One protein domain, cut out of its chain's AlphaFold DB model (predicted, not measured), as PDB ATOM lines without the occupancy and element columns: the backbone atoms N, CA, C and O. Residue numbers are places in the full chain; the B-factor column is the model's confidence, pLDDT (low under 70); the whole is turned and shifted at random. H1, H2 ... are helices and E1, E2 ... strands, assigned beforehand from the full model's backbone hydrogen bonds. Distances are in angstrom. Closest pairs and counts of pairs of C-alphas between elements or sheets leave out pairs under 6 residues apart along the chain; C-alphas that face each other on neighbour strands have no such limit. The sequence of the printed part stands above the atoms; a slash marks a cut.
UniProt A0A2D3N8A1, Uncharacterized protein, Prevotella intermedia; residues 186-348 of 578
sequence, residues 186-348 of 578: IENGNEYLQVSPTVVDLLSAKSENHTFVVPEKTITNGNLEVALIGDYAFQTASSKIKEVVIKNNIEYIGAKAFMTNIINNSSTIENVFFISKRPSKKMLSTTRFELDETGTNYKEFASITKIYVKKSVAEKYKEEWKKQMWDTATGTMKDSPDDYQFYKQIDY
ATOM      1  N   ILE A 186     -16.800  20.550  71.884       95.56
ATOM      2  CA  ILE A 186     -16.968  21.683  70.977       95.56
ATOM      3  C   ILE A 186     -18.421  21.750  70.531       95.56
ATOM      4  O   ILE A 186     -18.961  20.757  70.046       95.56
ATOM      5  N   GLU A 187     -19.019  22.929  70.625       94.81
ATOM      6  CA  GLU A 187     -20.341  23.221  70.087       94.81
ATOM      7  C   GLU A 187     -20.337  24.600  69.430       94.81
ATOM      8  O   GLU A 187     -19.893  25.582  70.021       94.81
ATOM      9  N   ASN A 188     -20.823  24.674  68.186       92.00
ATOM     10  CA  ASN A 188     -20.849  25.913  67.396       92.00
ATOM     11  C   ASN A 188     -19.483  26.631  67.345       92.00
ATOM     12  O   ASN A 188     -19.417  27.854  67.345       92.00
ATOM     13  N   GLY A 189     -18.390  25.858  67.336       92.88
ATOM     14  CA  GLY A 189     -17.011  26.356  67.348       92.88
ATOM     15  C   GLY A 189     -16.437  26.637  68.742       92.88
ATOM     16  O   GLY A 189     -15.216  26.602  68.895       92.88
ATOM     17  N   ASN A 190     -17.279  26.837  69.755       95.88
ATOM     18  CA  ASN A 190     -16.856  27.142  71.120       95.88
ATOM     19  C   ASN A 190     -16.508  25.873  71.901       95.88
ATOM     20  O   ASN A 190     -17.130  24.831  71.699       95.88
ATOM     21  N   GLU A 191     -15.549  25.969  72.814       97.06
ATOM     22  CA  GLU A 191     -15.161  24.885  73.714       97.06
ATOM     23  C   GLU A 191     -15.773  25.059  75.099       97.06
ATOM     24  O   GLU A 191     -15.636  26.117  75.717       97.06
ATOM     25  N   TYR A 192     -16.392  23.991  75.599       97.94
ATOM     26  CA  TYR A 192     -17.037  23.940  76.903       97.94
ATOM     27  C   TYR A 192     -16.483  22.792  77.737       97.94
ATOM     28  O   TYR A 192     -16.326  21.672  77.242       97.94
ATOM     29  N   LEU A 193     -16.248  23.049  79.018       97.69
ATOM     30  CA  LEU A 193     -15.916  22.022  79.998       97.69
ATOM     31  C   LEU A 193     -17.052  21.891  81.000       97.69
ATOM     32  O   LEU A 193     -17.460  22.869  81.614       97.69
ATOM     33  N   GLN A 194     -17.555  20.679  81.185       97.00
ATOM     34  CA  GLN A 194     -18.540  20.421  82.223       97.00
ATOM     35  C   GLN A 194     -17.879  20.485  83.605       97.00
ATOM     36  O   GLN A 194     -16.833  19.883  83.829       97.00
ATOM     37  N   VAL A 195     -18.485  21.243  84.522       95.19
ATOM     38  CA  VAL A 195     -17.954  21.483  85.878       95.19
ATOM     39  C   VAL A 195     -18.860  20.944  86.982       95.19
ATOM     40  O   VAL A 195     -18.440  20.804  88.129       95.19
ATOM     41  N   SER A 196     -20.104  20.623  86.632       93.62
ATOM     42  CA  SER A 196     -21.067  19.919  87.474       93.62
ATOM     43  C   SER A 196     -22.094  19.199  86.586       93.62
ATOM     44  O   SER A 196     -22.067  19.365  85.364       93.62
ATOM     45  N   PRO A 197     -23.036  18.417  87.142       90.50
ATOM     46  CA  PRO A 197     -24.067  17.743  86.348       90.50
ATOM     47  C   PRO A 197     -24.931  18.663  85.474       90.50
ATOM     48  O   PRO A 197     -25.555  18.180  84.534       90.50
ATOM     49  N   THR A 198     -25.008  19.960  85.789       93.38
ATOM     50  CA  THR A 198     -25.898  20.909  85.100       93.38
ATOM     51  C   THR A 198     -25.187  22.142  84.556       93.38
ATOM     52  O   THR A 198     -25.856  22.989  83.970       93.38
ATOM     53  N   VAL A 199     -23.875  22.287  84.768       96.06
ATOM     54  CA  VAL A 199     -23.139  23.524  84.472       96.06
ATOM     55  C   VAL A 199     -21.884  23.248  83.656       96.06
ATOM     56  O   VAL A 199     -21.142  22.300  83.928       96.06
ATOM     57  N   VAL A 200     -21.624  24.130  82.692       97.38
ATOM     58  CA  VAL A 200     -20.373  24.198  81.936       97.38
ATOM     59  C   VAL A 200     -19.674  25.545  82.107       97.38
ATOM     60  O   VAL A 200     -20.298  26.576  82.376       97.38
ATOM     61  N   ASP A 201     -18.368  25.503  81.893       97.56
ATOM     62  CA  ASP A 201     -17.479  26.639  81.716       97.56
ATOM     63  C   ASP A 201     -17.137  26.820  80.230       97.56
ATOM     64  O   ASP A 201     -16.748  25.858  79.559       97.56
ATOM     65  N   LEU A 202     -17.301  28.036  79.701       98.12
ATOM     66  CA  LEU A 202     -16.871  28.410  78.353       98.12
ATOM     67  C   LEU A 202     -15.352  28.630  78.356       98.12
ATOM     68  O   LEU A 202     -14.872  29.689  78.756       98.12
ATOM     69  N   LEU A 203     -14.604  27.642  77.866       96.94
ATOM     70  CA  LEU A 203     -13.140  27.661  77.836       96.94
ATOM     71  C   LEU A 203     -12.554  28.388  76.627       96.94
ATOM     72  O   LEU A 203     -11.433  28.887  76.700       96.94
ATOM     73  N   SER A 204     -13.260  28.391  75.496       97.06
ATOM     74  CA  SER A 204     -12.803  29.060  74.276       97.06
ATOM     75  C   SER A 204     -13.991  29.511  73.439       97.06
ATOM     76  O   SER A 204     -14.808  28.690  73.025       97.06
ATOM     77  N   ALA A 205     -14.077  30.808  73.158       96.88
ATOM     78  CA  ALA A 205     -15.035  31.365  72.218       96.88
ATOM     79  C   ALA A 205     -14.417  31.428  70.814       96.88
ATOM     80  O   ALA A 205     -13.405  32.102  70.595       96.88
ATOM     81  N   LYS A 206     -15.044  30.760  69.841       92.56
ATOM     82  CA  LYS A 206     -14.674  30.850  68.425       92.56
ATOM     83  C   LYS A 206     -15.906  31.169  67.606       92.56
ATOM     84  O   LYS A 206     -16.770  30.330  67.380       92.56
ATOM     85  N   SER A 207     -15.942  32.404  67.137       93.31
ATOM     86  CA  SER A 207     -16.957  32.900  66.231       93.31
ATOM     87  C   SER A 207     -16.298  33.812  65.213       93.31
ATOM     88  O   SER A 207     -15.339  34.514  65.530       93.31
ATOM     89  N   GLU A 208     -16.822  33.794  63.995       93.88
ATOM     90  CA  GLU A 208     -16.445  34.733  62.939       93.88
ATOM     91  C   GLU A 208     -17.377  35.946  62.892       93.88
ATOM     92  O   GLU A 208     -17.220  36.802  62.021       93.88
ATOM     93  N   ASN A 209     -18.301  36.019  63.849       94.62
ATOM     94  CA  ASN A 209     -19.301  37.059  63.910       94.62
ATOM     95  C   ASN A 209     -18.765  38.328  64.573       94.62
ATOM     96  O   ASN A 209     -17.986  38.265  65.525       94.62
ATOM     97  N   HIS A 210     -19.248  39.484  64.127       95.31
ATOM     98  CA  HIS A 210     -18.947  40.776  64.736       95.31
ATOM     99  C   HIS A 210     -19.402  40.858  66.197       95.31
ATOM    100  O   HIS A 210     -18.633  41.284  67.065       95.31
ATOM    101  N   THR A 211     -20.636  40.427  66.465       95.50
ATOM    102  CA  THR A 211     -21.211  40.354  67.809       95.50
ATOM    103  C   THR A 211     -21.312  38.894  68.238       95.50
ATOM    104  O   THR A 211     -22.040  38.095  67.647       95.50
ATOM    105  N   PHE A 212     -20.587  38.534  69.295       97.31
ATOM    106  CA  PHE A 212     -20.675  37.225  69.928       97.31
ATOM    107  C   PHE A 212     -21.646  37.271  71.106       97.31
ATOM    108  O   PHE A 212     -21.439  37.993  72.079       97.31
ATOM    109  N   VAL A 213     -22.708  36.478  71.036       95.69
ATOM    110  CA  VAL A 213     -23.652  36.324  72.142       95.69
ATOM    111  C   VAL A 213     -23.279  35.071  72.912       95.69
ATOM    112  O   VAL A 213     -23.296  33.981  72.343       95.69
ATOM    113  N   VAL A 214     -22.951  35.219  74.197       96.50
ATOM    114  CA  VAL A 214     -22.661  34.061  75.049       96.50
ATOM    115  C   VAL A 214     -23.937  33.219  75.163       96.50
ATOM    116  O   VAL A 214     -24.962  33.754  75.599       96.50
ATOM    117  N   PRO A 215     -23.912  31.934  74.762       94.62
ATOM    118  CA  PRO A 215     -25.082  31.072  74.878       94.62
ATOM    119  C   PRO A 215     -25.480  30.892  76.340       94.62
ATOM    120  O   PRO A 215     -24.613  30.748  77.195       94.62
ATOM    121  N   GLU A 216     -26.779  30.863  76.638       94.25
ATOM    122  CA  GLU A 216     -27.241  30.596  78.009       94.25
ATOM    123  C   GLU A 216     -27.092  29.114  78.381       94.25
ATOM    124  O   GLU A 216     -26.878  28.746  79.540       94.25
ATOM    125  N   LYS A 217     -27.209  28.245  77.376       95.88
ATOM    126  CA  LYS A 217     -27.100  26.798  77.512       95.88
ATOM    127  C   LYS A 217     -26.410  26.189  76.304       95.88
ATOM    128  O   LYS A 217     -26.462  26.757  75.212       95.88
ATOM    129  N   THR A 218     -25.810  25.025  76.506       95.06
ATOM    130  CA  THR A 218     -25.386  24.155  75.408       95.06
ATOM    131  C   THR A 218     -26.596  23.425  74.831       95.06
ATOM    132  O   THR A 218     -27.600  23.239  75.510       95.06
ATOM    133  N   ILE A 219     -26.531  22.992  73.578       89.50
ATOM    134  CA  ILE A 219     -27.581  22.179  72.941       89.50
ATOM    135  C   ILE A 219     -27.248  20.690  73.108       89.50
ATOM    136  O   ILE A 219     -28.108  19.852  73.385       89.50
ATOM    137  N   THR A 220     -25.967  20.370  72.989       79.38
ATOM    138  CA  THR A 220     -25.373  19.049  73.160       79.38
ATOM    139  C   THR A 220     -25.200  18.755  74.653       79.38
ATOM    140  O   THR A 220     -25.081  19.670  75.473       79.38
ATOM    141  N   ASN A 221     -25.177  17.471  75.020       77.31
ATOM    142  CA  ASN A 221     -24.902  16.987  76.382       77.31
ATOM    143  C   ASN A 221     -25.937  17.370  77.454       77.31
ATOM    144  O   ASN A 221     -25.593  17.569  78.612       77.31
ATOM    145  N   GLY A 222     -27.225  17.404  77.098       79.06
ATOM    146  CA  GLY A 222     -28.300  17.498  78.095       79.06
ATOM    147  C   GLY A 222     -28.682  18.920  78.504       79.06
ATOM    148  O   GLY A 222     -29.256  19.098  79.575       79.06
ATOM    149  N   ASN A 223     -28.433  19.910  77.641       90.94
ATOM    150  CA  ASN A 223     -28.870  21.296  77.840       90.94
ATOM    151  C   ASN A 223     -28.246  21.960  79.082       90.94
ATOM    152  O   ASN A 223     -28.956  22.508  79.934       90.94
ATOM    153  N   LEU A 224     -26.917  21.854  79.198       95.12
ATOM    154  CA  LEU A 224     -26.149  22.336  80.346       95.12
ATOM    155  C   LEU A 224     -26.112  23.864  80.364       95.12
ATOM    156  O   LEU A 224     -25.969  24.505  79.326       95.12
ATOM    157  N   GLU A 225     -26.218  24.452  81.548       96.75
ATOM    158  CA  GLU A 225     -26.152  25.896  81.738       96.75
ATOM    159  C   GLU A 225     -24.715  26.403  81.585       96.75
ATOM    160  O   GLU A 225     -23.803  25.933  82.267       96.75
ATOM    161  N   VAL A 226     -24.509  27.400  80.726       97.12
ATOM    162  CA  VAL A 226     -23.213  28.076  80.594       97.12
ATOM    163  C   VAL A 226     -23.128  29.136  81.684       97.12
ATOM    164  O   VAL A 226     -23.520  30.270  81.458       97.12
ATOM    165  N   ALA A 227     -22.684  28.784  82.891       96.38
ATOM    166  CA  ALA A 227     -22.657  29.733  84.014       96.38
ATOM    167  C   ALA A 227     -21.287  30.397  84.226       96.38
ATOM    168  O   ALA A 227     -21.178  31.332  85.022       96.38
ATOM    169  N   LEU A 228     -20.243  29.925  83.540       97.19
ATOM    170  CA  LEU A 228     -18.884  30.434  83.684       97.19
ATOM    171  C   LEU A 228     -18.292  30.812  82.325       97.19
ATOM    172  O   LEU A 228     -18.550  30.163  81.308       97.19
ATOM    173  N   ILE A 229     -17.503  31.885  82.334       98.12
ATOM    174  CA  ILE A 229     -16.582  32.246  81.256       98.12
ATOM    175  C   ILE A 229     -15.183  32.050  81.813       98.12
ATOM    176  O   ILE A 229     -14.769  32.793  82.705       98.12
ATOM    177  N   GLY A 230     -14.484  31.047  81.305       95.88
ATOM    178  CA  GLY A 230     -13.241  30.574  81.879       95.88
ATOM    179  C   GLY A 230     -12.088  31.549  81.692       95.88
ATOM    180  O   GLY A 230     -12.153  32.541  80.956       95.88
ATOM    181  N   ASP A 231     -10.987  31.229  82.361       93.25
ATOM    182  CA  ASP A 231      -9.720  31.916  82.160       93.25
ATOM    183  C   ASP A 231      -9.346  31.879  80.672       93.25
ATOM    184  O   ASP A 231      -9.392  30.828  80.026       93.25
ATOM    185  N   TYR A 232      -8.959  33.037  80.132       94.62
ATOM    186  CA  TYR A 232      -8.516  33.186  78.742       94.62
ATOM    187  C   TYR A 232      -9.547  32.782  77.672       94.62
ATOM    188  O   TYR A 232      -9.161  32.536  76.527       94.62
ATOM    189  N   ALA A 233     -10.847  32.759  77.993       97.56
ATOM    190  CA  ALA A 233     -11.897  32.291  77.083       97.56
ATOM    191  C   ALA A 233     -11.869  32.928  75.678       97.56
ATOM    192  O   ALA A 233     -12.211  32.277  74.692       97.56
ATOM    193  N   PHE A 234     -11.432  34.184  75.549       97.88
ATOM    194  CA  PHE A 234     -11.335  34.885  74.264       97.88
ATOM    195  C   PHE A 234      -9.901  35.008  73.721       97.88
ATOM    196  O   PHE A 234      -9.688  35.683  72.717       97.88
ATOM    197  N   GLN A 235      -8.907  34.338  74.309       96.12
ATOM    198  CA  GLN A 235      -7.511  34.427  73.859       96.12
ATOM    199  C   GLN A 235      -7.329  34.013  72.397       96.12
ATOM    200  O   GLN A 235      -6.531  34.609  71.680       96.12
ATOM    201  N   THR A 236      -8.066  32.999  71.950       93.31
ATOM    202  CA  THR A 236      -8.014  32.506  70.566       93.31
ATOM    203  C   THR A 236      -9.198  32.986  69.728       93.31
ATOM    204  O   THR A 236      -9.479  32.397  68.683       93.31
ATOM    205  N   ALA A 237      -9.934  33.995  70.202       94.94
ATOM    206  CA  ALA A 237     -11.081  34.536  69.492       94.94
ATOM    207  C   ALA A 237     -10.657  35.235  68.191       94.94
ATOM    208  O   ALA A 237      -9.582  35.834  68.101       94.94
ATOM    209  N   SER A 238     -11.529  35.181  67.185       95.06
ATOM    210  CA  SER A 238     -11.326  35.886  65.919       95.06
ATOM    211  C   SER A 238     -11.272  37.396  66.142       95.06
ATOM    212  O   SER A 238     -12.061  37.951  66.909       95.06
ATOM    213  N   SER A 239     -10.408  38.091  65.401       95.31
ATOM    214  CA  SER A 239     -10.329  39.559  65.437       95.31
ATOM    215  C   SER A 239     -11.590  40.248  64.902       95.31
ATOM    216  O   SER A 239     -11.744  41.464  65.084       95.31
ATOM    217  N   LYS A 240     -12.482  39.481  64.255       95.94
ATOM    218  CA  LYS A 240     -13.819  39.914  63.846       95.94
ATOM    219  C   LYS A 240     -14.756  40.147  65.023       95.94
ATOM    220  O   LYS A 240     -15.577  41.050  64.910       95.94
ATOM    221  N   ILE A 241     -14.606  39.416  66.134       96.81
ATOM    222  CA  ILE A 241     -15.418  39.644  67.335       96.81
ATOM    223  C   ILE A 241     -15.037  41.007  67.914       96.81
ATOM    224  O   ILE A 241     -13.949  41.187  68.472       96.81
ATOM    225  N   LYS A 242     -15.934  41.979  67.756       96.00
ATOM    226  CA  LYS A 242     -15.802  43.337  68.304       96.00
ATOM    227  C   LYS A 242     -16.676  43.548  69.521       96.00
ATOM    228  O   LYS A 242     -16.350  44.374  70.370       96.00
ATOM    229  N   GLU A 243     -17.756  42.789  69.621       95.75
ATOM    230  CA  GLU A 243     -18.735  42.932  70.680       95.75
ATOM    231  C   GLU A 243     -19.035  41.588  71.325       95.75
ATOM    232  O   GLU A 243     -19.171  40.577  70.635       95.75
ATOM    233  N   VAL A 244     -19.191  41.585  72.649       98.00
ATOM    234  CA  VAL A 244     -19.657  40.412  73.389       98.00
ATOM    235  C   VAL A 244     -20.887  40.762  74.215       98.00
ATOM    236  O   VAL A 244     -20.868  41.720  74.984       98.00
ATOM    237  N   VAL A 245     -21.955  39.977  74.082       96.81
ATOM    238  CA  VAL A 245     -23.185  40.125  74.873       96.81
ATOM    239  C   VAL A 245     -23.252  39.012  75.913       96.81
ATOM    240  O   VAL A 245     -23.362  37.833  75.574       96.81
ATOM    241  N   ILE A 246     -23.206  39.409  77.182       96.38
ATOM    242  CA  ILE A 246     -23.264  38.547  78.360       96.38
ATOM    243  C   ILE A 246     -24.702  38.498  78.866       96.38
ATOM    244  O   ILE A 246     -25.257  39.526  79.270       96.38
ATOM    245  N   LYS A 247     -25.297  37.301  78.829       89.75
ATOM    246  CA  LYS A 247     -26.665  37.023  79.283       89.75
ATOM    247  C   LYS A 247     -26.746  36.860  80.812       89.75
ATOM    248  O   LYS A 247     -25.753  36.976  81.528       89.75
ATOM    249  N   ASN A 248     -27.956  36.652  81.332       88.88
ATOM    250  CA  ASN A 248     -28.268  36.751  82.767       88.88
ATOM    251  C   ASN A 248     -27.725  35.609  83.639       88.88
ATOM    252  O   ASN A 248     -27.694  35.739  84.861       88.88
ATOM    253  N   ASN A 249     -27.348  34.496  83.025       89.88
ATOM    254  CA  ASN A 249     -26.995  33.233  83.667       89.88
ATOM    255  C   ASN A 249     -25.504  33.108  84.035       89.88
ATOM    256  O   ASN A 249     -25.115  32.136  84.673       89.88
ATOM    257  N   ILE A 250     -24.670  34.078  83.647       95.00
ATOM    258  CA  ILE A 250     -23.242  34.067  83.977       95.00
ATOM    259  C   ILE A 250     -23.039  34.455  85.441       95.00
ATOM    260  O   ILE A 250     -23.431  35.534  85.877       95.00
ATOM    261  N   GLU A 251     -22.399  33.566  86.194       93.75
ATOM    262  CA  GLU A 251     -22.110  33.717  87.622       93.75
ATOM    263  C   GLU A 251     -20.625  33.946  87.907       93.75
ATOM    264  O   GLU A 251     -20.287  34.414  88.996       93.75
ATOM    265  N   TYR A 252     -19.742  33.625  86.958       94.88
ATOM    266  CA  TYR A 252     -18.299  33.786  87.108       94.88
ATOM    267  C   TYR A 252     -17.588  34.097  85.786       94.88
ATOM    268  O   TYR A 252     -17.917  33.540  84.738       94.88
ATOM    269  N   ILE A 253     -16.579  34.961  85.865       96.25
ATOM    270  CA  ILE A 253     -15.686  35.361  84.781       96.25
ATOM    271  C   ILE A 253     -14.252  35.239  85.286       96.25
ATOM    272  O   ILE A 253     -13.856  35.888  86.260       96.25
ATOM    273  N   GLY A 254     -13.503  34.387  84.599       94.31
ATOM    274  CA  GLY A 254     -12.143  33.999  84.915       94.31
ATOM    275  C   GLY A 254     -11.081  35.021  84.527       94.31
ATOM    276  O   GLY A 254     -11.335  36.095  83.971       94.31
ATOM    277  N   ALA A 255      -9.841  34.657  84.823       90.62
ATOM    278  CA  ALA A 255      -8.664  35.469  84.616       90.62
ATOM    279  C   ALA A 255      -8.462  35.861  83.156       90.62
ATOM    280  O   ALA A 255      -8.413  35.011  82.269       90.62
ATOM    281  N   LYS A 256      -8.287  37.167  82.903       93.00
ATOM    282  CA  LYS A 256      -8.042  37.709  81.554       93.00
ATOM    283  C   LYS A 256      -9.039  37.195  80.499       93.00
ATOM    284  O   LYS A 256      -8.673  37.093  79.329       93.00
ATOM    285  N   ALA A 257     -10.273  36.872  80.900       96.44
ATOM    286  CA  ALA A 257     -11.250  36.191  80.051       96.44
ATOM    287  C   ALA A 257     -11.433  36.865  78.682       96.44
ATOM    288  O   ALA A 257     -11.462  36.170  77.672       96.44
ATOM    289  N   PHE A 258     -11.475  38.203  78.625       97.25
ATOM    290  CA  PHE A 258     -11.724  38.976  77.398       97.25
ATOM    291  C   PHE A 258     -10.456  39.503  76.707       97.25
ATOM    292  O   PHE A 258     -10.542  40.369  75.833       97.25
ATOM    293  N   MET A 259      -9.269  39.018  77.077       95.62
ATOM    294  CA  MET A 259      -8.015  39.384  76.408       95.62
ATOM    295  C   MET A 259      -7.793  38.496  75.183       95.62
ATOM    296  O   MET A 259      -7.596  37.296  75.336       95.62
ATOM    297  N   THR A 260      -7.737  39.074  73.980       95.88
ATOM    298  CA  THR A 260      -7.361  38.328  72.761       95.88
ATOM    299  C   THR A 260      -5.843  38.251  72.561       95.88
ATOM    300  O   THR A 260      -5.353  37.519  71.707       95.88
ATOM    301  N   ASN A 261      -5.066  39.001  73.348       93.75
ATOM    302  CA  ASN A 261      -3.618  38.856  73.453       93.75
ATOM    303  C   ASN A 261      -3.180  39.023  74.916       93.75
ATOM    304  O   ASN A 261      -3.056  40.132  75.439       93.75
ATOM    305  N   ILE A 262      -2.919  37.892  75.574       90.69
ATOM    306  CA  ILE A 262      -2.591  37.840  77.006       90.69
ATOM    307  C   ILE A 262      -1.172  38.315  77.340       90.69
ATOM    308  O   ILE A 262      -0.923  38.675  78.492       90.69
ATOM    309  N   ILE A 263      -0.261  38.310  76.357       89.44
ATOM    310  CA  ILE A 263       1.134  38.753  76.512       89.44
ATOM    311  C   ILE A 263       1.162  40.281  76.586       89.44
ATOM    312  O   ILE A 263       1.781  40.851  77.480       89.44
ATOM    313  N   ASN A 264       0.412  40.936  75.697       89.19
ATOM    314  CA  ASN A 264       0.357  42.394  75.604       89.19
ATOM    315  C   ASN A 264      -0.766  43.017  76.452       89.19
ATOM    316  O   ASN A 264      -0.920  44.236  76.445       89.19
ATOM    317  N   ASN A 265      -1.562  42.202  77.158       89.50
ATOM    318  CA  ASN A 265      -2.762  42.625  77.892       89.50
ATOM    319  C   ASN A 265      -3.709  43.492  77.035       89.50
ATOM    320  O   ASN A 265      -4.226  44.514  77.494       89.50
ATOM    321  N   SER A 266      -3.911  43.092  75.778       93.81
ATOM    322  CA  SER A 266      -4.758  43.796  74.815       93.81
ATOM    323  C   SER A 266      -5.873  42.897  74.280       93.81
ATOM    324  O   SER A 266      -5.844  41.670  74.416       93.81
ATOM    325  N   SER A 267      -6.890  43.524  73.691       96.00
ATOM    326  CA  SER A 267      -8.044  42.834  73.128       96.00
ATOM    327  C   SER A 267      -8.492  43.499  71.834       96.00
ATOM    328  O   SER A 267      -8.422  44.720  71.712       96.00
ATOM    329  N   THR A 268      -8.964  42.710  70.870       96.25
ATOM    330  CA  THR A 268      -9.707  43.219  69.707       96.25
ATOM    331  C   THR A 268     -11.189  43.426  70.002       96.25
ATOM    332  O   THR A 268     -11.883  43.962  69.140       96.25
ATOM    333  N   ILE A 269     -11.658  42.986  71.176       97.31
ATOM    334  CA  ILE A 269     -13.023  43.186  71.660       97.31
ATOM    335  C   ILE A 269     -13.136  44.617  72.183       97.31
ATOM    336  O   ILE A 269     -12.467  45.017  73.143       97.31
ATOM    337  N   GLU A 270     -14.002  45.382  71.535       95.62
ATOM    338  CA  GLU A 270     -14.207  46.803  71.779       95.62
ATOM    339  C   GLU A 270     -15.270  47.027  72.856       95.62
ATOM    340  O   GLU A 270     -15.069  47.865  73.733       95.62
ATOM    341  N   ASN A 271     -16.365  46.257  72.833       95.88
ATOM    342  CA  ASN A 271     -17.497  46.437  73.745       95.88
ATOM    343  C   ASN A 271     -17.939  45.111  74.381       95.88
ATOM    344  O   ASN A 271     -18.102  44.104  73.691       95.88
ATOM    345  N   VAL A 272     -18.213  45.122  75.686       97.56
ATOM    346  CA  VAL A 272     -18.848  44.006  76.402       97.56
ATOM    347  C   VAL A 272     -20.126  44.500  77.069       97.56
ATOM    348  O   VAL A 272     -20.095  45.436  77.865       97.56
ATOM    349  N   PHE A 273     -21.255  43.874  76.749       96.94
ATOM    350  CA  PHE A 273     -22.579  44.241  77.242       96.94
ATOM    351  C   PHE A 273     -23.041  43.237  78.297       96.94
ATOM    352  O   PHE A 273     -23.237  42.067  77.980       96.94
ATOM    353  N   PHE A 274     -23.272  43.686  79.528       96.69
ATOM    354  CA  PHE A 274     -23.894  42.884  80.579       96.69
ATOM    355  C   PHE A 274     -25.365  43.253  80.708       96.69
ATOM    356  O   PHE A 274     -25.707  44.370  81.098       96.69
ATOM    357  N   ILE A 275     -26.245  42.296  80.413       92.81
ATOM    358  CA  ILE A 275     -27.691  42.531  80.501       92.81
ATOM    359  C   ILE A 275     -28.259  42.208  81.893       92.81
ATOM    360  O   ILE A 275     -29.418  42.493  82.160       92.81
ATOM    361  N   SER A 276     -27.466  41.649  82.809       91.25
ATOM    362  CA  SER A 276     -27.954  41.290  84.144       91.25
ATOM    363  C   SER A 276     -28.281  42.503  85.008       91.25
ATOM    364  O   SER A 276     -27.535  43.473  85.081       91.25
ATOM    365  N   LYS A 277     -29.400  42.418  85.737       92.00
ATOM    366  CA  LYS A 277     -29.773  43.361  86.810       92.00
ATOM    367  C   LYS A 277     -29.174  42.990  88.171       92.00
ATOM    368  O   LYS A 277     -29.504  43.599  89.188       92.00
ATOM    369  N   ARG A 278     -28.359  41.937  88.237       92.31
ATOM    370  CA  ARG A 278     -27.868  41.358  89.494       92.31
ATOM    371  C   ARG A 278     -26.340  41.253  89.487       92.31
ATOM    372  O   ARG A 278     -25.824  40.139  89.541       92.31
ATOM    373  N   PRO A 279     -25.612  42.385  89.427       93.25
ATOM    374  CA  PRO A 279     -24.173  42.359  89.646       93.25
ATOM    375  C   PRO A 279     -23.847  41.822  91.038       93.25
ATOM    376  O   PRO A 279     -24.623  41.986  91.985       93.25
ATOM    377  N   SER A 280     -22.680  41.197  91.143       91.94
ATOM    378  CA  SER A 280     -22.099  40.746  92.400       91.94
ATOM    379  C   SER A 280     -20.580  40.785  92.308       91.94
ATOM    380  O   SER A 280     -20.015  40.452  91.259       91.94
ATOM    381  N   LYS A 281     -19.917  41.065  93.434       89.44
ATOM    382  CA  LYS A 281     -18.467  40.912  93.596       89.44
ATOM    383  C   LYS A 281     -17.955  39.508  93.272       89.44
ATOM    384  O   LYS A 281     -16.781  39.348  92.957       89.44
ATOM    385  N   LYS A 282     -18.822  38.486  93.337       90.56
ATOM    386  CA  LYS A 282     -18.480  37.090  93.011       90.56
ATOM    387  C   LYS A 282     -18.386  36.820  91.506       90.56
ATOM    388  O   LYS A 282     -17.849  35.784  91.126       90.56
ATOM    389  N   MET A 283     -18.889  37.734  90.675       92.88
ATOM    390  CA  MET A 283     -18.944  37.551  89.226       92.88
ATOM    391  C   MET A 283     -17.566  37.627  88.570       92.88
ATOM    392  O   MET A 283     -17.359  36.963  87.566       92.88
ATOM    393  N   LEU A 284     -16.619  38.390  89.120       92.19
ATOM    394  CA  LEU A 284     -15.278  38.520  88.551       92.19
ATOM    395  C   LEU A 284     -14.239  37.850  89.442       92.19
ATOM    396  O   LEU A 284     -14.264  37.989  90.667       92.19
ATOM    397  N   SER A 285     -13.300  37.144  88.820       91.25
ATOM    398  CA  SER A 285     -12.212  36.463  89.515       91.25
ATOM    399  C   SER A 285     -11.390  37.402  90.402       91.25
ATOM    400  O   SER A 285     -11.085  37.059  91.544       91.25
ATOM    401  N   THR A 286     -11.089  38.608  89.919       87.38
ATOM    402  CA  THR A 286     -10.233  39.572  90.615       87.38
ATOM    403  C   THR A 286     -10.878  40.170  91.856       87.38
ATOM    404  O   THR A 286     -10.184  40.371  92.852       87.38
ATOM    405  N   THR A 287     -12.186  40.430  91.824       88.25
ATOM    406  CA  THR A 287     -12.942  40.976  92.963       88.25
ATOM    407  C   THR A 287     -13.352  39.880  93.935       88.25
ATOM    408  O   THR A 287     -13.314  40.086  95.146       88.25
ATOM    409  N   ARG A 288     -13.704  38.693  93.427       89.94
ATOM    410  CA  ARG A 288     -14.090  37.550  94.258       89.94
ATOM    411  C   ARG A 288     -12.926  37.050  95.100       89.94
ATOM    412  O   ARG A 288     -13.124  36.737  96.270       89.94
ATOM    413  N   PHE A 289     -11.744  36.944  94.488       88.31
ATOM    414  CA  PHE A 289     -10.601  36.268  95.091       88.31
ATOM    415  C   PHE A 289      -9.501  37.197  95.622       88.31
ATOM    416  O   PHE A 289      -8.414  36.723  95.941       88.31
ATOM    417  N   GLU A 290      -9.773  38.501  95.735       85.25
ATOM    418  CA  GLU A 290      -8.851  39.485  96.333       85.25
ATOM    419  C   GLU A 290      -7.423  39.407  95.751       85.25
ATOM    420  O   GLU A 290      -6.422  39.539  96.457       85.25
ATOM    421  N   LEU A 291      -7.317  39.173  94.437       81.44
ATOM    422  CA  LEU A 291      -6.049  38.849  93.764       81.44
ATOM    423  C   LEU A 291      -5.043  40.007  93.744       81.44
ATOM    424  O   LEU A 291      -3.870  39.821  93.435       81.44
ATOM    425  N   ASP A 292      -5.480  41.207  94.112       80.19
ATOM    426  CA  ASP A 292      -4.585  42.338  94.334       80.19
ATOM    427  C   ASP A 292      -3.588  42.068  95.470       80.19
ATOM    428  O   ASP A 292      -2.462  42.562  95.433       80.19
ATOM    429  N   GLU A 293      -3.972  41.256  96.462       78.56
ATOM    430  CA  GLU A 293      -3.127  40.919  97.610       78.56
ATOM    431  C   GLU A 293      -2.127  39.791  97.327       78.56
ATOM    432  O   GLU A 293      -1.251  39.545  98.154       78.56
ATOM    433  N   THR A 294      -2.251  39.075  96.205       74.00
ATOM    434  CA  THR A 294      -1.363  37.945  95.869       74.00
ATOM    435  C   THR A 294      -0.137  38.380  95.066       74.00
ATOM    436  O   THR A 294       0.715  37.556  94.747       74.00
ATOM    437  N   GLY A 295      -0.056  39.651  94.657       72.62
ATOM    438  CA  GLY A 295       0.982  40.145  93.743       72.62
ATOM    439  C   GLY A 295       0.825  39.669  92.291       72.62
ATOM    440  O   GLY A 295       1.524  40.157  91.407       72.62
ATOM    441  N   THR A 296      -0.128  38.776  92.007       70.31
ATOM    442  CA  THR A 296      -0.443  38.274  90.662       70.31
ATOM    443  C   THR A 296      -1.688  38.961  90.111       70.31
ATOM    444  O   THR A 296      -2.670  38.308  89.755       70.31
ATOM    445  N   ASN A 297      -1.664  40.292  90.093       75.44
ATOM    446  CA  ASN A 297      -2.811  41.092  89.694       75.44
ATOM    447  C   ASN A 297      -3.008  41.082  88.172       75.44
ATOM    448  O   ASN A 297      -2.052  41.147  87.398       75.44
ATOM    449  N   TYR A 298      -4.258  41.033  87.732       84.25
ATOM    450  CA  TYR A 298      -4.629  41.100  86.325       84.25
ATOM    451  C   TYR A 298      -5.997  41.773  86.163       84.25
ATOM    452  O   TYR A 298      -6.634  42.179  87.137       84.25
ATOM    453  N   LYS A 299      -6.434  41.915  84.909       86.06
ATOM    454  CA  LYS A 299      -7.753  42.435  84.537       86.06
ATOM    455  C   LYS A 299      -8.456  41.418  83.654       86.06
ATOM    456  O   LYS A 299      -7.816  40.820  82.790       86.06
ATOM    457  N   GLU A 300      -9.755  41.249  83.842       92.38
ATOM    458  CA  GLU A 300     -10.609  40.462  82.954       92.38
ATOM    459  C   GLU A 300     -10.724  41.106  81.560       92.38
ATOM    460  O   GLU A 300     -10.845  40.389  80.568       92.38
ATOM    461  N   PHE A 301     -10.615  42.440  81.486       93.88
ATOM    462  CA  PHE A 301     -10.800  43.258  80.282       93.88
ATOM    463  C   PHE A 301      -9.546  44.067  79.932       93.88
ATOM    464  O   PHE A 301      -8.808  44.506  80.821       93.88
ATOM    465  N   ALA A 302      -9.323  44.322  78.640       93.75
ATOM    466  CA  ALA A 302      -8.304  45.276  78.205       93.75
ATOM    467  C   ALA A 302      -8.718  46.712  78.568       93.75
ATOM    468  O   ALA A 302      -9.905  47.013  78.698       93.75
ATOM    469  N   SER A 303      -7.748  47.623  78.687       90.75
ATOM    470  CA  SER A 303      -8.006  49.029  79.050       90.75
ATOM    471  C   SER A 303      -8.880  49.778  78.038       90.75
ATOM    472  O   SER A 303      -9.547  50.741  78.402       90.75
ATOM    473  N   ILE A 304      -8.877  49.342  76.776       89.06
ATOM    474  CA  ILE A 304      -9.678  49.941  75.699       89.06
ATOM    475  C   ILE A 304     -11.102  49.380  75.617       89.06
ATOM    476  O   ILE A 304     -11.936  49.950  74.918       89.06
ATOM    477  N   THR A 305     -11.381  48.261  76.292       94.25
ATOM    478  CA  THR A 305     -12.676  47.586  76.211       94.25
ATOM    479  C   THR A 305     -13.709  48.368  77.016       94.25
ATOM    480  O   THR A 305     -13.555  48.565  78.222       94.25
ATOM    481  N   LYS A 306     -14.786  48.808  76.370       95.25
ATOM    482  CA  LYS A 306     -15.902  49.480  77.039       95.25
ATOM    483  C   LYS A 306     -16.858  48.452  77.621       95.25
ATOM    484  O   LYS A 306     -17.177  47.458  76.968       95.25
ATOM    485  N   ILE A 307     -17.327  48.702  78.838       96.62
ATOM    486  CA  ILE A 307     -18.256  47.815  79.531       96.62
ATOM    487  C   ILE A 307     -19.594  48.533  79.636       96.62
ATOM    488  O   ILE A 307     -19.680  49.609  80.222       96.62
ATOM    489  N   TYR A 308     -20.635  47.934  79.071       96.75
ATOM    490  CA  TYR A 308     -21.972  48.505  79.053       96.75
ATOM    491  C   TYR A 308     -22.938  47.696  79.899       96.75
ATOM    492  O   TYR A 308     -23.024  46.477  79.762       96.75
ATOM    493  N   VAL A 309     -23.686  48.383  80.757       96.50
ATOM    494  CA  VAL A 309     -24.669  47.778  81.666       96.50
ATOM    495  C   VAL A 309     -25.990  48.551  81.621       96.50
ATOM    496  O   VAL A 309     -26.055  49.665  81.095       96.50
ATOM    497  N   LYS A 310     -27.069  47.976  82.166       93.62
ATOM    498  CA  LYS A 310     -28.350  48.690  82.305       93.62
ATOM    499  C   LYS A 310     -28.198  49.893  83.245       93.62
ATOM    500  O   LYS A 310     -27.512  49.803  84.267       93.62
ATOM    501  N   LYS A 311     -28.878  51.004  82.941       92.12
ATOM    502  CA  LYS A 311     -28.773  52.254  83.717       92.12
ATOM    503  C   LYS A 311     -29.158  52.044  85.176       92.12
ATOM    504  O   LYS A 311     -28.459  52.529  86.063       92.12
ATOM    505  N   SER A 312     -30.244  51.312  85.423       92.19
ATOM    506  CA  SER A 312     -30.784  51.079  86.768       92.19
ATOM    507  C   SER A 312     -29.803  50.413  87.738       92.19
ATOM    508  O   SER A 312     -29.967  50.540  88.950       92.19
ATOM    509  N   VAL A 313     -28.778  49.724  87.226       94.94
ATOM    510  CA  VAL A 313     -27.808  48.963  88.026       94.94
ATOM    511  C   VAL A 313     -26.358  49.377  87.777       94.94
ATOM    512  O   VAL A 313     -25.455  48.729  88.300       94.94
ATOM    513  N   ALA A 314     -26.109  50.456  87.030       96.00
ATOM    514  CA  ALA A 314     -24.755  50.882  86.681       96.00
ATOM    515  C   ALA A 314     -23.890  51.197  87.909       96.00
ATOM    516  O   ALA A 314     -22.773  50.699  88.023       96.00
ATOM    517  N   GLU A 315     -24.426  51.952  88.869       96.44
ATOM    518  CA  GLU A 315     -23.703  52.256  90.111       96.44
ATOM    519  C   GLU A 315     -23.515  51.013  90.984       96.44
ATOM    520  O   GLU A 315     -22.454  50.835  91.571       96.44
ATOM    521  N   LYS A 316     -24.482  50.085  90.981       96.38
ATOM    522  CA  LYS A 316     -24.340  48.812  91.694       96.38
ATOM    523  C   LYS A 316     -23.227  47.946  91.097       96.38
ATOM    524  O   LYS A 316     -22.470  47.333  91.835       96.38
ATOM    525  N   TYR A 317     -23.095  47.908  89.770       95.69
ATOM    526  CA  TYR A 317     -21.957  47.259  89.112       95.69
ATOM    527  C   TYR A 317     -20.631  47.890  89.543       95.69
ATOM    528  O   TYR A 317     -19.694  47.168  89.872       95.69
ATOM    529  N   LYS A 318     -20.554  49.227  89.576       95.50
ATOM    530  CA  LYS A 318     -19.341  49.935  90.008       95.50
ATOM    531  C   LYS A 318     -18.986  49.647  91.463       95.50
ATOM    532  O   LYS A 318     -17.812  49.459  91.751       95.50
ATOM    533  N   GLU A 319     -19.974  49.592  92.353       94.06
ATOM    534  CA  GLU A 319     -19.792  49.243  93.765       94.06
ATOM    535  C   GLU A 319     -19.294  47.802  93.927       94.06
ATOM    536  O   GLU A 319     -18.242  47.571  94.517       94.06
ATOM    537  N   GLU A 320     -20.015  46.837  93.351       93.25
ATOM    538  CA  GLU A 320     -19.705  45.408  93.469       93.25
ATOM    539  C   GLU A 320     -18.358  45.043  92.832       93.25
ATOM    540  O   GLU A 320     -17.718  44.078  93.250       93.25
ATOM    541  N   TRP A 321     -17.928  45.784  91.804       92.75
ATOM    542  CA  TRP A 321     -16.681  45.529  91.076       92.75
ATOM    543  C   TRP A 321     -15.550  46.496  91.421       92.75
ATOM    544  O   TRP A 321     -14.491  46.472  90.786       92.75
ATOM    545  N   LYS A 322     -15.744  47.346  92.433       91.00
ATOM    546  CA  LYS A 322     -14.678  48.195  92.950       91.00
ATOM    547  C   LYS A 322     -13.595  47.319  93.580       91.00
ATOM    548  O   LYS A 322     -13.870  46.533  94.485       91.00
ATOM    549  N   LYS A 323     -12.348  47.475  93.128       87.62
ATOM    550  CA  LYS A 323     -11.220  46.694  93.647       87.62
ATOM    551  C   LYS A 323     -10.554  47.398  94.817       87.62
ATOM    552  O   LYS A 323     -10.298  48.604  94.772       87.62
ATOM    553  N   GLN A 324     -10.263  46.636  95.860       85.94
ATOM    554  CA  GLN A 324      -9.607  47.138  97.056       85.94
ATOM    555  C   GLN A 324      -8.558  46.139  97.536       85.94
ATOM    556  O   GLN A 324      -8.706  44.932  97.361       85.94
ATOM    557  N   MET A 325      -7.518  46.659  98.176       86.75
ATOM    558  CA  MET A 325      -6.432  45.888  98.769       86.75
ATOM    559  C   MET A 325      -6.212  46.313 100.216       86.75
ATOM    560  O   MET A 325      -6.395  47.482 100.570       86.75
ATOM    561  N   TRP A 326      -5.787  45.372 101.055       86.31
ATOM    562  CA  TRP A 326      -5.344  45.688 102.404       86.31
ATOM    563  C   TRP A 326      -3.956  46.336 102.391       86.31
ATOM    564  O   TRP A 326      -2.990  45.754 101.897       86.31
ATOM    565  N   ASP A 327      -3.840  47.530 102.969       85.69
ATOM    566  CA  ASP A 327      -2.556  48.186 103.189       85.69
ATOM    567  C   ASP A 327      -1.982  47.767 104.547       85.69
ATOM    568  O   ASP A 327      -2.509  48.107 105.608       85.69
ATOM    569  N   THR A 328      -0.879  47.019 104.522       80.81
ATOM    570  CA  THR A 328      -0.211  46.546 105.739       80.81
ATOM    571  C   THR A 328       0.472  47.660 106.528       80.81
ATOM    572  O   THR A 328       0.667  47.492 107.728       80.81
ATOM    573  N   ALA A 329       0.843  48.773 105.887       85.94
ATOM    574  CA  ALA A 329       1.497  49.893 106.557       85.94
ATOM    575  C   ALA A 329       0.495  50.730 107.360       85.94
ATOM    576  O   ALA A 329       0.800  51.146 108.476       85.94
ATOM    577  N   THR A 330      -0.708  50.950 106.820       88.69
ATOM    578  CA  THR A 330      -1.755  51.738 107.494       88.69
ATOM    579  C   THR A 330      -2.747  50.881 108.278       88.69
ATOM    580  O   THR A 330      -3.434  51.393 109.159       88.69
ATOM    581  N   GLY A 331      -2.833  49.579 107.984       86.06
ATOM    582  CA  GLY A 331      -3.811  48.676 108.586       86.06
ATOM    583  C   GLY A 331      -5.246  48.983 108.155       86.06
ATOM    584  O   GLY A 331      -6.165  48.837 108.959       86.06
ATOM    585  N   THR A 332      -5.437  49.450 106.919       89.12
ATOM    586  CA  THR A 332      -6.748  49.820 106.368       89.12
ATOM    587  C   THR A 332      -6.917  49.294 104.944       89.12
ATOM    588  O   THR A 332      -5.943  49.109 104.217       89.12
ATOM    589  N   MET A 333      -8.164  49.080 104.513       88.06
ATOM    590  CA  MET A 333      -8.455  48.854 103.095       88.06
ATOM    591  C   MET A 333      -8.226  50.150 102.315       88.06
ATOM    592  O   MET A 333      -8.629  51.226 102.763       88.06
ATOM    593  N   LYS A 334      -7.613  50.044 101.139       89.38
ATOM    594  CA  LYS A 334      -7.486  51.138 100.175       89.38
ATOM    595  C   LYS A 334      -7.878  50.671  98.785       89.38
ATOM    596  O   LYS A 334      -7.878  49.476  98.493       89.38
ATOM    597  N   ASP A 335      -8.183  51.625  97.923       89.62
ATOM    598  CA  ASP A 335      -8.455  51.332  96.524       89.62
ATOM    599  C   ASP A 335      -7.185  50.802  95.848       89.62
ATOM    600  O   ASP A 335      -6.081  51.319  96.045       89.62
ATOM    601  N   SER A 336      -7.348  49.751  95.049       87.50
ATOM    602  CA  SER A 336      -6.273  49.223  94.209       87.50
ATOM    603  C   SER A 336      -5.837  50.269  93.174       87.50
ATOM    604  O   SER A 336      -6.643  51.148  92.844       87.50
ATOM    605  N   PRO A 337      -4.594  50.198  92.644       87.00
ATOM    606  CA  PRO A 337      -4.085  51.195  91.707       87.00
ATOM    607  C   PRO A 337      -5.022  51.405  90.521       87.00
ATOM    608  O   PRO A 337      -5.662  50.461  90.056       87.00
ATOM    609  N   ASP A 338      -5.058  52.637  90.017       84.38
ATOM    610  CA  ASP A 338      -6.019  53.082  89.007       84.38
ATOM    611  C   ASP A 338      -6.060  52.206  87.758       84.38
ATOM    612  O   ASP A 338      -7.145  51.946  87.237       84.38
ATOM    613  N   ASP A 339      -4.913  51.681  87.330       81.00
ATOM    614  CA  ASP A 339      -4.848  50.765  86.197       81.00
ATOM    615  C   ASP A 339      -5.722  49.524  86.409       81.00
ATOM    616  O   ASP A 339      -6.295  49.015  85.453       81.00
ATOM    617  N   TYR A 340      -5.883  49.036  87.635       82.50
ATOM    618  CA  TYR A 340      -6.689  47.851  87.936       82.50
ATOM    619  C   TYR A 340      -8.167  48.167  88.194       82.50
ATOM    620  O   TYR A 340      -8.970  47.242  88.287       82.50
ATOM    621  N   GLN A 341      -8.548  49.445  88.265       86.50
ATOM    622  CA  GLN A 341      -9.923  49.881  88.515       86.50
ATOM    623  C   GLN A 341     -10.760  49.894  87.229       86.50
ATOM    624  O   GLN A 341     -11.231  50.941  86.782       86.50
ATOM    625  N   PHE A 342     -10.991  48.725  86.630       83.81
ATOM    626  CA  PHE A 342     -11.784  48.631  85.398       83.81
ATOM    627  C   PHE A 342     -13.270  48.972  85.602       83.81
ATOM    628  O   PHE A 342     -13.962  49.193  84.617       83.81
ATOM    629  N   TYR A 343     -13.780  49.101  86.838       88.25
ATOM    630  CA  TYR A 343     -15.131  49.645  87.057       88.25
ATOM    631  C   TYR A 343     -15.292  51.054  86.452       88.25
ATOM    632  O   TYR A 343     -16.397  51.465  86.109       88.25
ATOM    633  N   LYS A 344     -14.181  51.786  86.262       91.00
ATOM    634  CA  LYS A 344     -14.140  53.072  85.551       91.00
ATOM    635  C   LYS A 344     -14.439  52.946  84.049       91.00
ATOM    636  O   LYS A 344     -14.775  53.943  83.423       91.00
ATOM    637  N   GLN A 345     -14.331  51.744  83.475       93.00
ATOM    638  CA  GLN A 345     -14.702  51.430  82.088       93.00
ATOM    639  C   GLN A 345     -16.214  51.175  81.928       93.00
ATOM    640  O   GLN A 345     -16.671  50.978  80.801       93.00
ATOM    641  N   ILE A 346     -16.976  51.149  83.034       95.69
ATOM    642  CA  ILE A 346     -18.421  50.905  83.035       95.69
ATOM    643  C   ILE A 346     -19.177  52.187  82.701       95.69
ATOM    644  O   ILE A 346     -19.075  53.193  83.408       95.69
ATOM    645  N   ASP A 347     -20.019  52.102  81.679       94.69
ATOM    646  CA  ASP A 347     -20.980  53.129  81.303       94.69
ATOM    647  C   ASP A 347     -22.339  52.475  80.995       94.69
ATOM    648  O   ASP A 347     -22.441  51.281  80.727       94.69
ATOM    649  N   TYR A 348     -23.416  53.249  81.036       92.88
ATOM    650  CA  TYR A 348     -24.713  52.844  80.483       92.88
ATOM    651  C   TYR A 348     -25.039  53.609  79.194       92.88
ATOM    652  O   TYR A 348     -25.949  53.218  78.463       92.88
TER     653      TYR A 348
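Overview. This is residues 186 to 348 of the 578 residues of an uncharacterized protein of Prevotella intermedia (UniProt A0A2D3N8A1). With little regular structure, the chain winds in stacked turns: parallel sheet E3, E5, E6, E7 makes one wall, mixed sheet E1, E2, E4 lies toward one end, hairpin E8, E9 at the other. Nine named strands and four named helices, class mixed, hold 63 of 163 printed residues. It is compact, radius of gyration of the C-alphas 15.8 A, spanning 53 by 33 by 33 A.

Along the chain. Find C-alpha 211 at (-21.211, 40.354, 67.809), where E3, 211-213, begins, then E5, 243-246, E6, 271-274, and E7, 306-309. Find also E1, 190-196, 18.4 A, E2, 199-204, and E4, 225-229. H1 is 285-288, H2 291-294, H3 311-320, E8 324-327, E9 332-335, and H4, 342-345, ends at (-14.702, 51.430, 82.088).

Arrangement. Across E5 and E6, N 244 and O 271 are 2.9 A apart, within hydrogen-bond range. E6, H1 H2, E7 form a strand-helix-strand unit, parallel strands joined through helices, its crossover right-handed. H3 and H4 only just touch: 3 pairs of C-alphas within 8 A, closest Lys 318 and Tyr 343, 5.1 A.

Size, cuts and confidence. The printed part has no cut; no printed residue's pLDDT is under 70.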